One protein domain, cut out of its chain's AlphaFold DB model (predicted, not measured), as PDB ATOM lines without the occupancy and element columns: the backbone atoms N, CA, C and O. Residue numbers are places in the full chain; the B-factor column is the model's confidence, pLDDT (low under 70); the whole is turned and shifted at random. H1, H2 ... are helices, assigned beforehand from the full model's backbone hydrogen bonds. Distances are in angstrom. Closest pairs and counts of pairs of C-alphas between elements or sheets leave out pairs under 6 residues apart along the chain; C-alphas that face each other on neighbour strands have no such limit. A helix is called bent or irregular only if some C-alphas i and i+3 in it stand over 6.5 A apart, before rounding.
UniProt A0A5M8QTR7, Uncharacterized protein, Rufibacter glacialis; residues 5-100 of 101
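This is residues 5 to 100 of the 101 residues of an uncharacterized protein of Rufibacter glacialis (UniProt A0A5M8QTR7). An elongated row of helices has the long helix H1 in its middle with H4 side by side with it, a helical hairpin of H2 and H3 towards one end of the long axis, and a second helical hairpin, H5 and H6, at the other end. The hairpin of H5 and H6 is only loosely joined to the rest, and the link from H4 to H5 leads across to it. The printed part has 96 residues with six named helices, H1 to H6 in order along the chain, and no named strand; the class is all helix. The whole is compact, with a radius of gyration of the C-alphas of 13.9 A, and spans 43 by 27 by 24 A.

H1, residues 5 to 20, begins at C-alpha 5 (301.535, 369.709, 329.723) and is 22.8 A long. It is irregular, with C-alphas 6 and 9 8.1 A apart, and has a kink of 27 degrees near residue 12. H2 is residues 25 to 36, 16.3 A, and H3 residues 44 to 51, 10.7 A. H4, residues 55 to 66, spans 16.2 A from C-alpha 55 (294.111, 361.031, 312.166). H5 is residues 74 to 86, 18.3 A. H6, residues 91 to 99, 12.7 A, ends at C-alpha 99 (308.505, 349.293, 310.205).

H1 touches H4, opposite ways at a shallow tilt of 34 degrees, only just short of steep; their closest C-alphas, of Lys 15 and Ile 59, are 5.2 A apart. H1 and H2 are close but not clearly touching, with the closest C-alphas, of Leu 18 and Lys 25, 6.9 A apart. H2 and H3 form a helical hairpin at a steep tilt of 40 degrees, with the closest C-alphas, of Thr 29 and Ser 50, 4.5 A apart. H3 and H4 are close but not clearly touching, their closest C-alphas, of Leu 49 and Cys 58, 6.9 A apart. With residues 13 to 17 alone, H1 only just touches residues 76 to 77 of H5, with 3 pairs of C-alphas within 8 A; the closest, of Leu 13 and Ile 77, are 7.4 A apart. H5, with residues 81 to 85 alone, touches H6 in a helical hairpin at a shallow tilt of 21 degrees; the closest C-alphas, of Leu 81 and Ile 94, are 6.4 A apart. H2 and H3 are apart from H5 and H6. In H2, H3, H4, H5 and H6 every O i to N i+4 pair is within hydrogen-bond range; in H1 10 of 12 are.

The two C-alphas farthest apart, of Glu 40 and Glu 92, are 44.7 A apart. The printed part has no cut and no long link. Mean pLDDT of the printed part is 90.3; residues 68 to 69 and residue 100 are under 70.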
ATOM      1  N   LYS A   5     300.103 370.021 329.568       92.56
ATOM      2  CA  LYS A   5     301.535 369.709 329.723       92.56
ATOM      3  C   LYS A   5     301.794 368.586 330.719       92.56
ATOM      4  O   LYS A   5     302.784 367.874 330.554       92.56
ATOM      5  N   GLU A   6     300.912 368.374 331.693       93.62
ATOM      6  CA  GLU A   6     300.996 367.235 332.618       93.62
ATOM      7  C   GLU A   6     300.846 365.894 331.884       93.62
ATOM      8  O   GLU A   6     301.335 364.864 332.343       93.62
ATOM      9  N   TYR A   7     300.232 365.909 330.699       94.38
ATOM     10  CA  TYR A   7     300.013 364.739 329.855       94.38
ATOM     11  C   TYR A   7     301.050 364.585 328.742       94.38
ATOM     12  O   TYR A   7     300.862 363.753 327.857       94.38
ATOM     13  N   LYS A   8     302.156 365.343 328.761       92.69
ATOM     14  CA  LYS A   8     303.138 365.382 327.663       92.69
ATOM     15  C   LYS A   8     303.569 363.994 327.173       92.69
ATOM     16  O   LYS A   8     303.603 363.760 325.966       92.69
ATOM     17  N   GLU A   9     303.889 363.071 328.079       91.56
ATOM     18  CA  GLU A   9     304.315 361.713 327.707       91.56
ATOM     19  C   GLU A   9     303.209 360.936 326.985       91.56
ATOM     20  O   GLU A   9     303.454 360.326 325.943       91.56
ATOM     21  N   LEU A  10     301.980 361.011 327.499       94.44
ATOM     22  CA  LEU A  10     300.816 360.358 326.910       94.44
ATOM     23  C   LEU A  10     300.452 360.969 325.553       94.44
ATOM     24  O   LEU A  10     300.205 360.241 324.599       94.44
ATOM     25  N   LEU A  11     300.485 362.294 325.431       95.56
ATOM     26  CA  LEU A  11     300.249 362.991 324.166       95.56
ATOM     27  C   LEU A  11     301.312 362.626 323.118       95.56
ATOM     28  O   LEU A  11     300.999 362.460 321.940       95.56
ATOM     29  N   THR A  12     302.564 362.442 323.546       94.38
ATOM     30  CA  THR A  12     303.644 361.969 322.666       94.38
ATOM     31  C   THR A  12     303.391 360.534 322.204       94.38
ATOM     32  O   THR A  12     303.586 360.217 321.028       94.38
ATOM     33  N   LEU A  13     302.898 359.678 323.102       93.62
ATOM     34  CA  LEU A  13     302.474 358.320 322.772       93.62
ATOM     35  C   LEU A  13     301.292 358.313 321.795       93.62
ATOM     36  O   LEU A  13     301.331 357.557 320.833       93.62
ATOM     37  N   PHE A  14     300.287 359.171 321.982       95.38
ATOM     38  CA  PHE A  14     299.166 359.308 321.048       95.38
ATOM     39  C   PHE A  14     299.623 359.738 319.665       95.38
ATOM     40  O   PHE A  14     299.231 359.114 318.687       95.38
ATOM     41  N   LYS A  15     300.510 360.733 319.564       94.38
ATOM     42  CA  LYS A  15     301.065 361.164 318.274       94.38
ATOM     43  C   LYS A  15     301.751 360.003 317.543       94.38
ATOM     44  O   LYS A  15     301.472 359.769 316.371       94.38
ATOM     45  N   ALA A  16     302.633 359.274 318.227       91.31
ATOM     46  CA  ALA A  16     303.342 358.135 317.637       91.31
ATOM     47  C   ALA A  16     302.404 356.952 317.330       91.31
ATOM     48  O   ALA A  16     302.529 356.304 316.290       91.31
ATOM     49  N   GLY A  17     301.445 356.684 318.215       91.62
ATOM     50  CA  GLY A  17     300.459 355.621 318.062       91.62
ATOM     51  C   GLY A  17     299.502 355.869 316.898       91.62
ATOM     52  O   GLY A  17     299.240 354.953 316.129       91.62
ATOM     53  N   LEU A  18     299.050 357.109 316.708       93.06
ATOM     54  CA  LEU A  18     298.241 357.514 315.557       93.06
ATOM     55  C   LEU A  18     299.018 357.369 314.246       93.06
ATOM     56  O   LEU A  18     298.495 356.811 313.286       93.06
ATOM     57  N   ALA A  19     300.274 357.828 314.213       90.31
ATOM     58  CA  ALA A  19     301.115 357.763 313.015       90.31
ATOM     59  C   ALA A  19     301.407 356.322 312.559       90.31
ATOM     60  O   ALA A  19     301.607 356.082 311.374       90.31
ATOM     61  N   SER A  20     301.409 355.374 313.497       86.56
ATOM     62  CA  SER A  20     301.658 353.950 313.249       86.56
ATOM     63  C   SER A  20     300.372 353.112 313.141       86.56
ATOM     64  O   SER A  20     300.420 351.935 312.799       86.56
ATOM     65  N   GLY A  21     299.199 353.686 313.431       87.62
ATOM     66  CA  GLY A  21     297.932 352.947 313.504       87.62
ATOM     67  C   GLY A  21     297.784 352.059 314.751       87.62
ATOM     68  O   GLY A  21     296.863 351.238 314.827       87.62
ATOM     69  N   LEU A  22     298.666 352.216 315.746       88.12
ATOM     70  CA  LEU A  22     298.565 351.553 317.053       88.12
ATOM     71  C   LEU A  22     297.470 352.129 317.944       88.12
ATOM     72  O   LEU A  22     296.970 351.423 318.819       88.12
ATOM     73  N   ILE A  23     297.115 353.388 317.727       92.44
ATOM     74  CA  ILE A  23     296.066 354.085 318.462       92.44
ATOM     75  C   ILE A  23     295.137 354.715 317.435       92.44
ATOM     76  O   ILE A  23     295.606 355.351 316.488       92.44
ATOM     77  N   SER A  24     293.835 354.520 317.600       93.25
ATOM     78  CA  SER A  24     292.831 355.146 316.744       93.25
ATOM     79  C   SER A  24     292.508 356.564 317.224       93.25
ATOM     80  O   SER A  24     292.682 356.907 318.398       93.25
ATOM     81  N   LYS A  25     292.013 357.421 316.328       95.94
ATOM     82  CA  LYS A  25     291.555 358.762 316.720       95.94
ATOM     83  C   LYS A  25     290.388 358.681 317.703       95.94
ATOM     84  O   LYS A  25     290.334 359.475 318.634       95.94
ATOM     85  N   GLU A  26     289.514 357.688 317.578       96.69
ATOM     86  CA  GLU A  26     288.408 357.450 318.512       96.69
ATOM     87  C   GLU A  26     288.906 357.190 319.939       96.69
ATOM     88  O   GLU A  26     288.297 357.679 320.892       96.69
ATOM     89  N   GLU A  27     290.024 356.476 320.111       96.12
ATOM     90  CA  GLU A  27     290.643 356.271 321.428       96.12
ATOM     91  C   GLU A  27     291.134 357.594 322.036       96.12
ATOM     92  O   GLU A  27     290.908 357.853 323.221       96.12
ATOM     93  N   VAL A  28     291.753 358.457 321.222       97.62
ATOM     94  CA  VAL A  28     292.235 359.781 321.650       97.62
ATOM     95  C   VAL A  28     291.072 360.721 321.972       97.62
ATOM     96  O   VAL A  28     291.082 361.358 323.026       97.62
ATOM     97  N   THR A  29     290.037 360.761 321.130       97.75
ATOM     98  CA  THR A  29     288.810 361.537 321.366       97.75
ATOM     99  C   THR A  29     288.126 361.082 322.651       97.75
ATOM    100  O   THR A  29     287.866 361.899 323.526       97.75
ATOM    101  N   THR A  30     287.944 359.771 322.833       97.94
ATOM    102  CA  THR A  30     287.341 359.210 324.052       97.94
ATOM    103  C   THR A  30     288.138 359.583 325.301       97.94
ATOM    104  O   THR A  30     287.573 359.788 326.379       97.94
ATOM    105  N   TRP A  31     289.466 359.641 325.200       97.62
ATOM    106  CA  TRP A  31     290.312 360.100 326.295       97.62
ATOM    107  C   TRP A  31     290.123 361.594 326.592       97.62
ATOM    108  O   TRP A  31     289.971 361.952 327.761       97.62
ATOM    109  N   ALA A  32     290.085 362.445 325.563       97.56
ATOM    110  CA  ALA A  32     289.870 363.882 325.709       97.56
ATOM    111  C   ALA A  32     288.483 364.185 326.301       97.56
ATOM    112  O   ALA A  32     288.383 364.921 327.283       97.56
ATOM    113  N   ASP A  33     287.433 363.523 325.813       97.69
ATOM    114  CA  ASP A  33     286.061 363.659 326.317       97.69
ATOM    115  C   ASP A  33     285.957 363.306 327.802       97.69
ATOM    116  O   ASP A  33     285.288 363.989 328.574       97.69
ATOM    117  N   LYS A  34     286.682 362.276 328.259       97.06
ATOM    118  CA  LYS A  34     286.744 361.924 329.689       97.06
ATOM    119  C   LYS A  34     287.375 363.012 330.552       97.06
ATOM    120  O   LYS A  34     287.124 363.019 331.757       97.06
ATOM    121  N   ILE A  35     288.238 363.859 329.994       96.06
ATOM    122  CA  ILE A  35     288.806 365.012 330.700       96.06
ATOM    123  C   ILE A  35     287.789 366.151 330.705       96.06
ATOM    124  O   ILE A  35     287.490 366.660 331.782       96.06
ATOM    125  N   ILE A  36     287.206 366.464 329.545       96.81
ATOM    126  CA  ILE A  36     286.179 367.506 329.378       96.81
ATOM    127  C   ILE A  36     285.003 367.279 330.332       96.81
ATOM    128  O   ILE A  36     284.606 368.187 331.044       96.81
ATOM    129  N   LEU A  37     284.489 366.049 330.415       96.62
ATOM    130  CA  LEU A  37     283.343 365.705 331.267       96.62
ATOM    131  C   LEU A  37     283.633 365.770 332.776       96.62
ATOM    132  O   LEU A  37     282.703 365.673 333.574       96.62
ATOM    133  N   LYS A  38     284.904 365.852 333.185       94.94
ATOM    134  CA  LYS A  38     285.317 365.858 334.599       94.94
ATOM    135  C   LYS A  38     285.724 367.232 335.111       94.94
ATOM    136  O   LYS A  38     285.863 367.379 336.322       94.94
ATOM    137  N   ASP A  39     285.995 368.177 334.222       93.06
ATOM    138  CA  ASP A  39     286.467 369.511 334.577       93.06
ATOM    139  C   ASP A  39     285.328 370.505 334.346       93.06
ATOM    140  O   ASP A  39     284.727 370.505 333.275       93.06
ATOM    141  N   GLU A  40     285.009 371.335 335.342       90.88
ATOM    142  CA  GLU A  40     283.982 372.381 335.187       90.88
ATOM    143  C   GLU A  40     284.417 373.431 334.154       90.88
ATOM    144  O   GLU A  40     283.596 373.959 333.408       90.88
ATOM    145  N   GLU A  41     285.727 373.671 334.073       93.06
ATOM    146  CA  GLU A  41     286.369 374.556 333.105       93.06
ATOM    147  C   GLU A  41     287.531 373.801 332.437       93.06
ATOM    148  O   GLU A  41     288.681 373.876 332.896       93.06
ATOM    149  N   PRO A  42     287.244 372.996 331.397       93.44
ATOM    150  CA  PRO A  42     288.264 372.237 330.692       93.44
ATOM    151  C   PRO A  42     289.139 373.151 329.835       93.44
ATOM    152  O   PRO A  42     288.658 374.090 329.200       93.44
ATOM    153  N   ASP A  43     290.435 372.838 329.781       96.88
ATOM    154  CA  ASP A  43     291.370 373.543 328.904       96.88
ATOM    155  C   ASP A  43     290.955 373.371 327.429       96.88
ATOM    156  O   ASP A  43     290.590 372.269 326.996       96.88
ATOM    157  N   ILE A  44     291.034 374.463 326.659       96.69
ATOM    158  CA  ILE A  44     290.656 374.509 325.239       96.69
ATOM    159  C   ILE A  44     291.382 373.445 324.415       96.69
ATOM    160  O   ILE A  44     290.808 372.914 323.467       96.69
ATOM    161  N   PHE A  45     292.595 373.065 324.821       97.38
ATOM    162  CA  PHE A  45     293.356 372.006 324.181       97.38
ATOM    163  C   PHE A  45     292.582 370.688 324.108       97.38
ATOM    164  O   PHE A  45     292.583 370.024 323.075       97.38
ATOM    165  N   PHE A  46     291.912 370.291 325.196       97.62
ATOM    166  CA  PHE A  46     291.170 369.029 325.216       97.62
ATOM    167  C   PHE A  46     289.918 369.106 324.344       97.62
ATOM    168  O   PHE A  46     289.598 368.127 323.675       97.62
ATOM    169  N   ILE A  47     289.253 370.266 324.321       97.38
ATOM    170  CA  ILE A  47     288.087 370.521 323.464       97.38
ATOM    171  C   ILE A  47     288.492 370.445 321.990       97.38
ATOM    172  O   ILE A  47     287.869 369.739 321.205       97.38
ATOM    173  N   GLU A  48     289.553 371.144 321.597       97.62
ATOM    174  CA  GLU A  48     290.042 371.110 320.219       97.62
ATOM    175  C   GLU A  48     290.488 369.702 319.826       97.62
ATOM    176  O   GLU A  48     290.140 369.243 318.740       97.62
ATOM    177  N   LEU A  49     291.177 368.988 320.725       97.38
ATOM    178  CA  LEU A  49     291.618 367.614 320.499       97.38
ATOM    179  C   LEU A  49     290.447 366.643 320.280       97.38
ATOM    180  O   LEU A  49     290.558 365.745 319.442       97.38
ATOM    181  N   SER A  50     289.326 366.797 320.995       97.25
ATOM    182  CA  SER A  50     288.160 365.922 320.803       97.25
ATOM    183  C   SER A  50     287.432 366.186 319.480       97.25
ATOM    184  O   SER A  50     286.884 365.255 318.885       97.25
ATOM    185  N   LEU A  51     287.496 367.421 318.974       97.06
ATOM    186  CA  LEU A  51     286.813 367.871 317.755       97.06
ATOM    187  C   LEU A  51     287.600 367.648 316.456       97.06
ATOM    188  O   LEU A  51     287.070 367.886 315.371       97.06
ATOM    189  N   VAL A  52     288.852 367.196 316.528       96.00
ATOM    190  CA  VAL A  52     289.687 367.004 315.338       96.00
ATOM    191  C   VAL A  52     289.065 366.001 314.354       96.00
ATOM    192  O   VAL A  52     288.587 364.939 314.746       96.00
ATOM    193  N   ASN A  53     289.088 366.293 313.051       91.31
ATOM    194  CA  ASN A  53     288.314 365.533 312.060       91.31
ATOM    195  C   ASN A  53     288.999 364.263 311.536       91.31
ATOM    196  O   ASN A  53     288.307 363.326 311.143       91.31
ATOM    197  N   SER A  54     290.332 364.196 311.544       94.62
ATOM    198  CA  SER A  54     291.080 363.065 310.979       94.62
ATOM    199  C   SER A  54     292.303 362.669 311.811       94.62
ATOM    200  O   SER A  54     292.787 363.445 312.638       94.62
ATOM    201  N   ASN A  55     292.848 361.471 311.558       94.25
ATOM    202  CA  ASN A  55     294.111 361.031 312.166       94.25
ATOM    203  C   ASN A  55     295.248 362.023 311.878       94.25
ATOM    204  O   ASN A  55     296.010 362.356 312.781       94.25
ATOM    205  N   ASN A  56     295.342 362.525 310.643       94.62
ATOM    206  CA  ASN A  56     296.398 363.452 310.229       94.62
ATOM    207  C   ASN A  56     296.279 364.807 310.923       94.62
ATOM    208  O   ASN A  56     297.284 365.358 311.381       94.62
ATOM    209  N   ASP A  57     295.057 365.321 311.048       95.69
ATOM    210  CA  ASP A  57     294.807 366.554 311.786       95.69
ATOM    211  C   ASP A  57     295.163 366.360 313.265       95.69
ATOM    212  O   ASP A  57     295.778 367.235 313.872       95.69
ATOM    213  N   CYS A  58     294.860 365.189 313.839       96.56
ATOM    214  CA  CYS A  58     295.151 364.891 315.241       96.56
ATOM    215  C   CYS A  58     296.662 364.792 315.482       96.56
ATOM    216  O   CYS A  58     297.183 365.366 316.437       96.56
ATOM    217  N   ILE A  59     297.392 364.123 314.585       95.25
ATOM    218  CA  ILE A  59     298.859 364.058 314.605       95.25
ATOM    219  C   ILE A  59     299.458 365.465 314.506       95.25
ATOM    220  O   ILE A  59     300.390 365.787 315.249       95.25
ATOM    221  N   SER A  60     298.925 366.303 313.614       94.75
ATOM    222  CA  SER A  60     299.392 367.678 313.405       94.75
ATOM    223  C   SER A  60     299.133 368.548 314.633       94.75
ATOM    224  O   SER A  60     300.033 369.244 315.097       94.75
ATOM    225  N   TYR A  61     297.938 368.450 315.215       96.12
ATOM    226  CA  TYR A  61     297.546 369.174 316.420       96.12
ATOM    227  C   TYR A  61     298.447 368.824 317.614       96.12
ATOM    228  O   TYR A  61     299.058 369.703 318.227       96.12
ATOM    229  N   LEU A  62     298.636 367.526 317.875       95.38
ATOM    230  CA  LEU A  62     299.555 367.038 318.908       95.38
ATOM    231  C   LEU A  62     301.006 367.442 318.618       95.38
ATOM    232  O   LEU A  62     301.749 367.808 319.529       95.38
ATOM    233  N   GLY A  63     301.427 367.395 317.354       93.62
ATOM    234  CA  GLY A  63     302.764 367.796 316.922       93.62
ATOM    235  C   GLY A  63     303.065 369.271 317.186       93.62
ATOM    236  O   GLY A  63     304.155 369.583 317.673       93.62
ATOM    237  N   ASN A  64     302.098 370.148 316.919       93.25
ATOM    238  CA  ASN A  64     302.197 371.584 317.179       93.25
ATOM    239  C   ASN A  64     302.302 371.871 318.681       93.25
ATOM    240  O   ASN A  64     303.158 372.650 319.100       93.25
ATOM    241  N   PHE A  65     301.498 371.188 319.500       93.88
ATOM    242  CA  PHE A  65     301.538 371.333 320.955       93.88
ATOM    243  C   PHE A  65     302.858 370.830 321.571       93.88
ATOM    244  O   PHE A  65     303.467 371.499 322.408       93.88
ATOM    245  N   LEU A  66     303.339 369.659 321.141       90.25
ATOM    246  CA  LEU A  66     304.513 368.988 321.716       90.25
ATOM    247  C   LEU A  66     305.862 369.540 321.242       90.25
ATOM    248  O   LEU A  66     306.889 369.106 321.772       90.25
ATOM    249  N   LYS A  67     305.866 370.461 320.264       81.44
ATOM    250  CA  LYS A  67     307.049 370.899 319.503       81.44
ATOM    251  C   LYS A  67     307.749 369.695 318.857       81.44
ATOM    252  O   LYS A  67     308.660 369.153 319.465       81.44
ATOM    253  N   SER A  68     307.239 369.258 317.697       66.62
ATOM    254  CA  SER A  68     307.662 368.183 316.753       66.62
ATOM    255  C   SER A  68     308.581 367.034 317.213       66.62
ATOM    256  O   SER A  68     308.261 365.885 316.906       66.62
ATOM    257  N   ASP A  69     309.665 367.305 317.931       68.88
ATOM    258  CA  ASP A  69     310.819 366.437 318.197       68.88
ATOM    259  C   ASP A  69     310.666 365.553 319.446       68.88
ATOM    260  O   ASP A  69     311.557 364.774 319.783       68.88
ATOM    261  N   SER A  70     309.540 365.651 320.160       76.06
ATOM    262  CA  SER A  70     309.267 364.768 321.298       76.06
ATOM    263  C   SER A  70     309.106 363.316 320.816       76.06
ATOM    264  O   SER A  70     308.159 362.996 320.094       76.06
ATOM    265  N   LEU A  71     310.032 362.439 321.220       79.25
ATOM    266  CA  LEU A  71     309.993 361.002 320.932       79.25
ATOM    267  C   LEU A  71     309.145 360.256 321.964       79.25
ATOM    268  O   LEU A  71     309.250 360.497 323.167       79.25
ATOM    269  N   ALA A  72     308.327 359.314 321.494       82.88
ATOM    270  CA  ALA A  72     307.556 358.454 322.380       82.88
ATOM    271  C   ALA A  72     308.474 357.497 323.149       82.88
ATOM    272  O   ALA A  72     309.497 357.031 322.643       82.88
ATOM    273  N   ASN A  73     308.079 357.159 324.376       85.94
ATOM    274  CA  ASN A  73     308.781 356.156 325.161       85.94
ATOM    275  C   ASN A  73     308.633 354.778 324.494       85.94
ATOM    276  O   ASN A  73     307.544 354.200 324.479       85.94
ATOM    277  N   GLY A  74     309.736 354.228 323.979       84.50
ATOM    278  CA  GLY A  74     309.736 352.941 323.279       84.50
ATOM    279  C   GLY A  74     309.178 351.780 324.111       84.50
ATOM    280  O   GLY A  74     308.530 350.896 323.559       84.50
ATOM    281  N   LYS A  75     309.327 351.802 325.445       88.25
ATOM    282  CA  LYS A  75     308.727 350.779 326.320       88.25
ATOM    283  C   LYS A  75     307.200 350.836 326.307       88.25
ATOM    284  O   LYS A  75     306.562 349.789 326.336       88.25
ATOM    285  N   ALA A  76     306.620 352.035 326.245       88.06
ATOM    286  CA  ALA A  76     305.171 352.197 326.162       88.06
ATOM    287  C   ALA A  76     304.635 351.665 324.824       88.06
ATOM    288  O   ALA A  76     303.644 350.940 324.811       88.06
ATOM    289  N   ILE A  77     305.341 351.936 323.722       87.75
ATOM    290  CA  ILE A  77     305.019 351.385 322.396       87.75
ATOM    291  C   ILE A  77     305.087 349.852 322.405       87.75
ATOM    292  O   ILE A  77     304.143 349.196 321.972       87.75
ATOM    293  N   LEU A  78     306.156 349.268 322.954       88.81
ATOM    294  CA  LEU A  78     306.283 347.812 323.086       88.81
ATOM    295  C   LEU A  78     305.177 347.208 323.958       88.81
ATOM    296  O   LEU A  78     304.677 346.133 323.642       88.81
ATOM    297  N   GLY A  79     304.760 347.903 325.018       89.94
ATOM    298  CA  GLY A  79     303.623 347.494 325.841       89.94
ATOM    299  C   GLY A  79     302.309 347.446 325.057       89.94
ATOM    300  O   GLY A  79     301.553 346.486 325.200       89.94
ATOM    301  N   LEU A  80     302.056 348.433 324.190       87.12
ATOM    302  CA  LEU A  80     300.880 348.445 323.310       87.12
ATOM    303  C   LEU A  80     300.924 347.306 322.285       87.12
ATOM    304  O   LEU A  80     299.938 346.591 322.129       87.12
ATOM    305  N   LEU A  81     302.070 347.100 321.632       89.12
ATOM    306  CA  LEU A  81     302.270 346.009 320.670       89.12
ATOM    307  C   LEU A  81     302.079 344.637 321.332       89.12
ATOM    308  O   LEU A  81     301.388 343.776 320.795       89.12
ATOM    309  N   TYR A  82     302.643 344.448 322.527       90.19
ATOM    310  CA  TYR A  82     302.477 343.218 323.298       90.19
ATOM    311  C   TYR A  82     301.017 342.979 323.685       90.19
ATOM    312  O   TYR A  82     300.529 341.860 323.556       90.19
ATOM    313  N   LYS A  83     300.298 344.026 324.111       89.31
ATOM    314  CA  LYS A  83     298.865 343.928 324.403       89.31
ATOM    315  C   LYS A  83     298.091 343.416 323.185       89.31
ATOM    316  O   LYS A  83     297.331 342.466 323.328       89.31
ATOM    317  N   ARG A  84     298.329 343.982 321.997       87.06
ATOM    318  CA  ARG A  84     297.655 343.544 320.764       87.06
ATOM    319  C   ARG A  84     297.979 342.098 320.385       87.06
ATOM    320  O   ARG A  84     297.082 341.360 319.991       87.06
ATOM    321  N   LEU A  85     299.232 341.673 320.576       89.38
ATOM    322  CA  LEU A  85     299.636 340.277 320.385       89.38
ATOM    323  C   LEU A  85     298.852 339.335 321.310       89.38
ATOM    324  O   LEU A  85     298.354 338.302 320.873       89.38
ATOM    325  N   VAL A  86     298.724 339.697 322.589       92.81
ATOM    326  CA  VAL A  86     297.974 338.912 323.585       92.81
ATOM    327  C   VAL A  86     296.469 338.908 323.291       92.81
ATOM    328  O   VAL A  86     295.800 337.914 323.561       92.81
ATOM    329  N   GLU A  87     295.940 339.981 322.703       91.06
ATOM    330  CA  GLU A  87     294.549 340.083 322.235       91.06
ATOM    331  C   GLU A  87     294.292 339.326 320.916       91.06
ATOM    332  O   GLU A  87     293.153 339.278 320.449       91.06
ATOM    333  N   GLY A  88     295.317 338.680 320.347       88.38
ATOM    334  CA  GLY A  88     295.200 337.796 319.188       88.38
ATOM    335  C   GLY A  88     295.441 338.469 317.837       88.38
ATOM    336  O   GLY A  88     295.094 337.888 316.811       88.38
ATOM    337  N   GLU A  89     296.017 339.675 317.800       87.06
ATOM    338  CA  GLU A  89     296.475 340.265 316.539       87.06
ATOM    339  C   GLU A  89     297.703 339.505 316.005       87.06
ATOM    340  O   GLU A  89     298.643 339.199 316.742       87.06
ATOM    341  N   GLU A  90     297.697 339.210 314.703       86.44
ATOM    342  CA  GLU A  90     298.775 338.483 314.031       86.44
ATOM    343  C   GLU A  90     300.119 339.215 314.140       86.44
ATOM    344  O   GLU A  90     300.225 340.415 313.865       86.44
ATOM    345  N   LEU A  91     301.179 338.466 314.452       79.88
ATOM    346  CA  LEU A  91     302.526 339.017 314.618       79.88
ATOM    347  C   LEU A  91     303.008 339.765 313.364       79.88
ATOM    348  O   LEU A  91     303.672 340.790 313.489       79.88
ATOM    349  N   GLU A  92     302.652 339.299 312.163       80.62
ATOM    350  CA  GLU A  92     302.995 339.992 310.912       80.62
ATOM    351  C   GLU A  92     302.446 341.424 310.893       80.62
ATOM    352  O   GLU A  92     303.152 342.365 310.525       80.62
ATOM    353  N   ARG A  93     301.198 341.605 311.335       78.94
ATOM    354  CA  ARG A  93     300.534 342.909 311.370       78.94
ATOM    355  C   ARG A  93     301.201 343.844 312.378       78.94
ATOM    356  O   ARG A  93     301.432 345.008 312.071       78.94
ATOM    357  N   ILE A  94     301.601 343.307 313.526       79.12
ATOM    358  CA  ILE A  94     302.349 344.021 314.571       79.12
ATOM    359  C   ILE A  94     303.729 344.460 314.061       79.12
ATOM    360  O   ILE A  94     304.149 345.598 314.281       79.12
ATOM    361  N   VAL A  95     304.432 343.580 313.343       78.38
ATOM    362  CA  VAL A  95     305.749 343.869 312.759       78.38
ATOM    363  C   VAL A  95     305.646 344.961 311.692       78.38
ATOM    364  O   VAL A  95     306.431 345.905 311.719       78.38
ATOM    365  N   ARG A  96     304.654 344.897 310.798       80.38
ATOM    366  CA  ARG A  96     304.396 345.939 309.784       80.38
ATOM    367  C   ARG A  96     304.250 347.328 310.396       80.38
ATOM    368  O   ARG A  96     304.895 348.276 309.951       80.38
ATOM    369  N   THR A  97     303.510 347.419 311.497       77.69
ATOM    370  CA  THR A  97     303.343 348.656 312.261       77.69
ATOM    371  C   THR A  97     304.656 349.219 312.822       77.69
ATOM    372  O   THR A  97     304.823 350.435 312.873       77.69
ATOM    373  N   MET A  98     305.619 348.375 313.207       72.69
ATOM    374  CA  MET A  98     306.931 348.841 313.682       72.69
ATOM    375  C   MET A  98     307.813 349.414 312.567       72.69
ATOM    376  O   MET A  98     308.638 350.288 312.832       72.69
ATOM    377  N   TYR A  99     307.664 348.914 311.342       70.75
ATOM    378  CA  TYR A  99     308.505 349.293 310.205       70.75
ATOM    379  C   TYR A  99     307.847 350.310 309.259       70.75
ATOM    380  O   TYR A  99     308.480 350.698 308.279       70.75
ATOM    381  N   ASN A 100     306.622 350.772 309.552       62.84
ATOM    382  CA  ASN A 100     305.792 351.566 308.634       62.84
ATOM    383  C   ASN A 100     305.672 350.910 307.234       62.84
ATOM    384  O   ASN A 100     305.720 351.609 306.220       62.84
TER     385      ASN A 100